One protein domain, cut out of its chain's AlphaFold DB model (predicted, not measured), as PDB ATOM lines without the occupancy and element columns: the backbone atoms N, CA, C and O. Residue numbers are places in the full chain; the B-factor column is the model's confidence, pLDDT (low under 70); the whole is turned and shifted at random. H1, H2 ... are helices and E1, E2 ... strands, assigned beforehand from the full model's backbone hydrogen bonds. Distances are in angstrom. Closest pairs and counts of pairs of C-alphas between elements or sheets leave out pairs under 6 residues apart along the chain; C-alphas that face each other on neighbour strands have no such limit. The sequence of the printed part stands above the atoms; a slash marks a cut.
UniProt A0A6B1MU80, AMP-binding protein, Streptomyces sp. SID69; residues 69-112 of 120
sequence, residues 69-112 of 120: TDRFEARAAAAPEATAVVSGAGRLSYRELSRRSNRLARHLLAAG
ATOM      1  N   THR A  69      -8.626  17.898 -16.972       92.75
ATOM      2  CA  THR A  69      -8.360  19.193 -16.337       92.75
ATOM      3  C   THR A  69      -8.240  20.297 -17.382       92.75
ATOM      4  O   THR A  69      -8.916  21.312 -17.250       92.75
ATOM      5  N   ASP A  70      -7.498  20.074 -18.470       93.69
ATOM      6  CA  ASP A  70      -7.354  21.062 -19.551       93.69
ATOM      7  C   ASP A  70      -8.707  21.370 -20.210       93.69
ATOM      8  O   ASP A  70      -9.066  22.529 -20.424       93.69
ATOM      9  N   ARG A  71      -9.520  20.333 -20.471       93.88
ATOM     10  CA  ARG A  71     -10.883  20.507 -21.005       93.88
ATOM     11  C   ARG A  71     -11.773  21.297 -20.048       93.88
ATOM     12  O   ARG A  71     -12.578  22.124 -20.487       93.88
ATOM     13  N   PHE A  72     -11.637  21.056 -18.747       95.44
ATOM     14  CA  PHE A  72     -12.374  21.782 -17.722       95.44
ATOM     15  C   PHE A  72     -11.961  23.257 -17.659       95.44
ATOM     16  O   PHE A  72     -12.832  24.127 -17.637       95.44
ATOM     17  N   GLU A  73     -10.662  23.553 -17.672       94.88
ATOM     18  CA  GLU A  73     -10.144  24.922 -17.644       94.88
ATOM     19  C   GLU A  73     -10.554  25.713 -18.888       94.88
ATOM     20  O   GLU A  73     -11.050  26.835 -18.761       94.88
ATOM     21  N   ALA A  74     -10.466  25.103 -20.075       95.38
ATOM     22  CA  ALA A  74     -10.935  25.712 -21.317       95.38
ATOM     23  C   ALA A  74     -12.429  26.071 -21.246       95.38
ATOM     24  O   ALA A  74     -12.836  27.177 -21.610       95.38
ATOM     25  N   ARG A  75     -13.262  25.168 -20.709       96.25
ATOM     26  CA  ARG A  75     -14.695  25.432 -20.524       96.25
ATOM     27  C   ARG A  75     -14.954  26.522 -19.484       96.25
ATOM     28  O   ARG A  75     -15.822  27.366 -19.704       96.25
ATOM     29  N   ALA A  76     -14.207  26.523 -18.381       96.25
ATOM     30  CA  ALA A  76     -14.339  27.520 -17.327       96.25
ATOM     31  C   ALA A  76     -13.919  28.923 -17.785       96.25
ATOM     32  O   ALA A  76     -14.524  29.904 -17.354       96.25
ATOM     33  N   ALA A  77     -12.935  29.019 -18.683       96.38
ATOM     34  CA  ALA A  77     -12.545  30.270 -19.321       96.38
ATOM     35  C   ALA A  77     -13.599  30.755 -20.330       96.38
ATOM     36  O   ALA A  77     -13.948  31.933 -20.336       96.38
ATOM     37  N   ALA A  78     -14.139  29.850 -21.152       97.94
ATOM     38  CA  ALA A  78     -15.107  30.200 -22.190       97.94
ATOM     39  C   ALA A  78     -16.496  30.582 -21.642       97.94
ATOM     40  O   ALA A  78     -17.188  31.401 -22.239       97.94
ATOM     41  N   ALA A  79     -16.929  29.981 -20.527       97.56
ATOM     42  CA  ALA A  79     -18.266  30.186 -19.967       97.56
ATOM     43  C   ALA A  79     -18.255  30.189 -18.422       97.56
ATOM     44  O   ALA A  79     -18.829  29.293 -17.794       97.56
ATOM     45  N   PRO A  80     -17.634  31.195 -17.781       97.12
ATOM     46  CA  PRO A  80     -17.383  31.192 -16.339       97.12
ATOM     47  C   PRO A  80     -18.654  31.181 -15.483       97.12
ATOM     48  O   PRO A  80     -18.667  30.544 -14.430       97.12
ATOM     49  N   GLU A  81     -19.719  31.849 -15.935       98.19
ATOM     50  CA  GLU A  81     -20.996  31.949 -15.211       98.19
ATOM     51  C   GLU A  81     -21.963  30.798 -15.520       98.19
ATOM     52  O   GLU A  81     -23.012  30.678 -14.883       98.19
ATOM     53  N   ALA A  82     -21.641  29.936 -16.491       98.00
ATOM     54  CA  ALA A  82     -22.487  28.793 -16.798       98.00
ATOM     55  C   ALA A  82     -22.524  27.829 -15.605       98.00
ATOM     56  O   ALA A  82     -21.509  27.593 -14.944       98.00
ATOM     57  N   THR A  83     -23.696  27.251 -15.337       97.69
ATOM     58  CA  THR A  83     -23.844  26.234 -14.287       97.69
ATOM     59  C   THR A  83     -23.008  25.003 -14.644       97.69
ATOM     60  O   THR A  83     -23.223  24.399 -15.692       97.69
ATOM     61  N   ALA A  84     -22.084  24.628 -13.760       96.69
ATOM     62  CA  ALA A  84     -21.239  23.443 -13.886       96.69
ATOM     63  C   ALA A  84     -21.797  22.248 -13.105       96.69
ATOM     64  O   ALA A  84     -21.751  21.119 -13.581       96.69
ATOM     65  N   VAL A  85     -22.322  22.490 -11.897       97.00
ATOM     66  CA  VAL A  85     -22.825  21.441 -10.998       97.00
ATOM     67  C   VAL A  85     -24.154  21.869 -10.396       97.00
ATOM     68  O   VAL A  85     -24.329  23.026 -10.011       97.00
ATOM     69  N   VAL A  86     -25.076  20.917 -10.284       97.25
ATOM     70  CA  VAL A  86     -26.346  21.054  -9.566       97.25
ATOM     71  C   VAL A  86     -26.434  19.912  -8.564       97.25
ATOM     72  O   VAL A  86     -26.245  18.755  -8.929       97.25
ATOM     73  N   SER A  87     -26.716  20.228  -7.307       95.31
ATOM     74  CA  SER A  87     -26.936  19.246  -6.246       95.31
ATOM     75  C   SER A  87     -28.026  19.731  -5.289       95.31
ATOM     76  O   SER A  87     -28.521  20.853  -5.411       95.31
ATOM     77  N   GLY A  88     -28.386  18.909  -4.298       93.69
ATOM     78  CA  GLY A  88     -29.315  19.322  -3.239       93.69
ATOM     79  C   GLY A  88     -28.833  20.539  -2.434       93.69
ATOM     80  O   GLY A  88     -29.647  21.252  -1.862       93.69
ATOM     81  N   ALA A  89     -27.525  20.819  -2.438       86.44
ATOM     82  CA  ALA A  89     -26.928  21.980  -1.782       86.44
ATOM     83  C   ALA A  89     -26.934  23.257  -2.651       86.44
ATOM     84  O   ALA A  89     -26.443  24.296  -2.214       86.44
ATOM     85  N   GLY A  90     -27.459  23.191  -3.880       93.56
ATOM     86  CA  GLY A  90     -27.576  24.328  -4.791       93.56
ATOM     87  C   GLY A  90     -26.836  24.136  -6.114       93.56
ATOM     88  O   GLY A  90     -26.595  23.017  -6.572       93.56
ATOM     89  N   ARG A  91     -26.506  25.254  -6.767       97.00
ATOM     90  CA  ARG A  91     -25.840  25.287  -8.077       97.00
ATOM     91  C   ARG A  91     -24.483  25.966  -7.945       97.00
ATOM     92  O   ARG A  91     -24.363  26.937  -7.207       97.00
ATOM     93  N   LEU A  92     -23.489  25.469  -8.672       97.50
ATOM     94  CA  LEU A  92     -22.181  26.108  -8.804       97.50
ATOM     95  C   LEU A  92     -21.919  26.439 -10.266       97.50
ATOM     96  O   LEU A  92     -22.133  25.602 -11.147       97.50
ATOM     97  N   SER A  93     -21.419  27.644 -10.511       98.12
ATOM     98  CA  SER A  93     -20.852  28.039 -11.799       98.12
ATOM     99  C   SER A  93     -19.484  27.386 -12.037       98.12
ATOM    100  O   SER A  93     -18.809  26.959 -11.092       98.12
ATOM    101  N   TYR A  94     -19.033  27.340 -13.293       98.06
ATOM    102  CA  TYR A  94     -17.677  26.879 -13.627       98.06
ATOM    103  C   TYR A  94     -16.596  27.674 -12.883       98.06
ATOM    104  O   TYR A  94     -15.631  27.092 -12.380       98.06
ATOM    105  N   ARG A  95     -16.775  28.993 -12.744       97.56
ATOM    106  CA  ARG A  95     -15.857  29.866 -12.003       97.56
ATOM    107  C   ARG A  95     -15.781  29.510 -10.519       97.56
ATOM    108  O   ARG A  95     -14.689  29.451  -9.951       97.56
ATOM    109  N   GLU A  96     -16.920  29.292  -9.868       97.50
ATOM    110  CA  GLU A  96     -16.959  28.930  -8.446       97.50
ATOM    111  C   GLU A  96     -16.364  27.549  -8.199       97.50
ATOM    112  O   GLU A  96     -15.587  27.378  -7.254       97.50
ATOM    113  N   LEU A  97     -16.685  26.586  -9.066       97.06
ATOM    114  CA  LEU A  97     -16.138  25.240  -8.990       97.06
ATOM    115  C   LEU A  97     -14.615  25.260  -9.159       97.06
ATOM    116  O   LEU A  97     -13.916  24.755  -8.290       97.06
ATOM    117  N   SER A  98     -14.096  25.935 -10.190       96.88
ATOM    118  CA  SER A  98     -12.651  26.076 -10.420       96.88
ATOM    119  C   SER A  98     -11.929  26.667  -9.201       96.88
ATOM    120  O   SER A  98     -10.939  26.114  -8.721       96.88
ATOM    121  N   ARG A  99     -12.471  27.737  -8.601       96.69
ATOM    122  CA  ARG A  99     -11.890  28.346  -7.389       96.69
ATOM    123  C   ARG A  99     -11.860  27.389  -6.195       96.69
ATOM    124  O   ARG A  99     -10.889  27.399  -5.438       96.69
ATOM    125  N   ARG A 100     -12.923  26.606  -5.981       96.06
ATOM    126  CA  ARG A 100     -12.996  25.633  -4.877       96.06
ATOM    127  C   ARG A 100     -12.053  24.453  -5.118       96.06
ATOM    128  O   ARG A 100     -11.280  24.132  -4.218       96.06
ATOM    129  N   SER A 101     -12.046  23.899  -6.327       95.81
ATOM    130  CA  SER A 101     -11.154  22.806  -6.727       95.81
ATOM    131  C   SER A 101      -9.683  23.204  -6.615       95.81
ATOM    132  O   SER A 101      -8.911  22.482  -6.000       95.81
ATOM    133  N   ASN A 102      -9.298  24.398  -7.079       95.69
ATOM    134  CA  ASN A 102      -7.911  24.874  -6.982       95.69
ATOM    135  C   ASN A 102      -7.450  25.087  -5.535       95.69
ATOM    136  O   ASN A 102      -6.279  24.892  -5.211       95.69
ATOM    137  N   ARG A 103      -8.360  25.477  -4.638       97.69
ATOM    138  CA  ARG A 103      -8.057  25.568  -3.204       97.69
ATOM    139  C   ARG A 103      -7.797  24.187  -2.610       97.69
ATOM    140  O   ARG A 103      -6.818  24.024  -1.887       97.69
ATOM    141  N   LEU A 104      -8.646  23.214  -2.937       96.56
ATOM    142  CA  LEU A 104      -8.477  21.834  -2.494       96.56
ATOM    143  C   LEU A 104      -7.194  21.219  -3.066       96.56
ATOM    144  O   LEU A 104      -6.432  20.628  -2.315       96.56
ATOM    145  N   ALA A 105      -6.899  21.435  -4.349       95.19
ATOM    146  CA  ALA A 105      -5.680  20.950  -4.992       95.19
ATOM    147  C   ALA A 105      -4.418  21.440  -4.267       95.19
ATOM    148  O   ALA A 105      -3.539  20.644  -3.956       95.19
ATOM    149  N   ARG A 106      -4.347  22.730  -3.907       97.00
ATOM    150  CA  ARG A 106      -3.222  23.272  -3.121       97.00
ATOM    151  C   ARG A 106      -3.112  22.641  -1.736       97.00
ATOM    152  O   ARG A 106      -2.005  22.390  -1.275       97.00
ATOM    153  N   HIS A 107      -4.243  22.385  -1.082       97.75
ATOM    154  CA  HIS A 107      -4.251  21.697   0.206       97.75
ATOM    155  C   HIS A 107      -3.748  20.251   0.080       97.75
ATOM    156  O   HIS A 107      -2.905  19.836   0.867       97.75
ATOM    157  N   LEU A 108      -4.193  19.517  -0.942       97.00
ATOM    158  CA  LEU A 108      -3.745  18.151  -1.215       97.00
ATOM    159  C   LEU A 108      -2.251  18.096  -1.551       97.00
ATOM    160  O   LEU A 108      -1.544  17.242  -1.024       97.00
ATOM    161  N   LEU A 109      -1.751  19.035  -2.361       96.62
ATOM    162  CA  LEU A 109      -0.318  19.165  -2.637       96.62
ATOM    163  C   LEU A 109       0.476  19.400  -1.346       96.62
ATOM    164  O   LEU A 109       1.487  18.741  -1.119       96.62
ATOM    165  N   ALA A 110      -0.006  20.282  -0.464       96.94
ATOM    166  CA  ALA A 110       0.617  20.517   0.839       96.94
ATOM    167  C   ALA A 110       0.564  19.282   1.761       96.94
ATOM    168  O   ALA A 110       1.462  19.090   2.575       96.94
ATOM    169  N   ALA A 111      -0.453  18.429   1.613       96.19
ATOM    170  CA  ALA A 111      -0.579  17.153   2.316       96.19
ATOM    171  C   ALA A 111       0.227  16.002   1.668       96.19
ATOM    172  O   ALA A 111       0.169  14.869   2.146       96.19
ATOM    173  N   GLY A 112       0.989  16.270   0.600       95.75
ATOM    174  CA  GLY A 112       1.864  15.291  -0.053       95.75
ATOM    175  C   GLY A 112       1.216  14.484  -1.183       95.75
ATOM    176  O   GLY A 112       1.749  13.441  -1.569       95.75
TER     177      GLY A 112
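This is residues 69 to 112 of the 120 residues of the protein "AMP-binding protein" of Streptomyces sp. SID69 (UniProt A0A6B1MU80). A short helix, H1, and a small two-stranded hairpin, E1 and E2, meet at the beginning of a long helix, H2, whose residues 94 to 98 touch H1. From there the rest sticks out as an arm, residues 99 to 112 standing free. The printed part has 44 residues, with two named helices and two named strands in the order H1, E1, E2, H2; the sheet, E1 - E2, is antiparallel and the class is mixed, helices and strands. It is only just loose, close to compact, with a radius of gyration of the C-alphas of 11.6 A, and flat, spanning 32 by 26 by 12 A.

Begin with H1, residues 69 to 78, and look ahead to H2, residues 94 to 110: they touch, the closest C-alphas being those of Ala 76 and Tyr 94, 5.0 A apart. H2 touches H1 with residues 94 to 98 alone. The two run opposite ways at a steep tilt of 35.4 degrees, only just beyond shallow. Between them, E1, residues 83 to 87, and E2, residues 90 to 93, form a hairpin, antiparallel at 161 degrees. Look there for N 84 and O 92, 2.8 A apart, and N 87 and O 90, 2.9 A apart, both within hydrogen-bond range. The closest C-alphas of E1 and H2 are those of Ala 84 and Tyr 94, 5.0 A apart. H1 and E2 are apart. In H1 and H2 every O i to N i+4 pair is within hydrogen-bond range.

Find C-alpha 69 at (-8.360, 19.193, -16.337); from there H1 runs 14.2 A to C-alpha 78. E1 begins at C-alpha 83, (-23.844, 26.234, -14.287), and is 11.1 A long; E2 is 10.4 A long. H2 runs 24.2 A from C-alpha 94 to C-alpha 110 at (0.617, 20.517, 0.839).

The C-alphas farthest apart are those of Ala 82 and Gly 112, 32.5 A. The printed part has no cut, and the three links are tight. Its mean pLDDT is 96.2, and no printed residue is under 70.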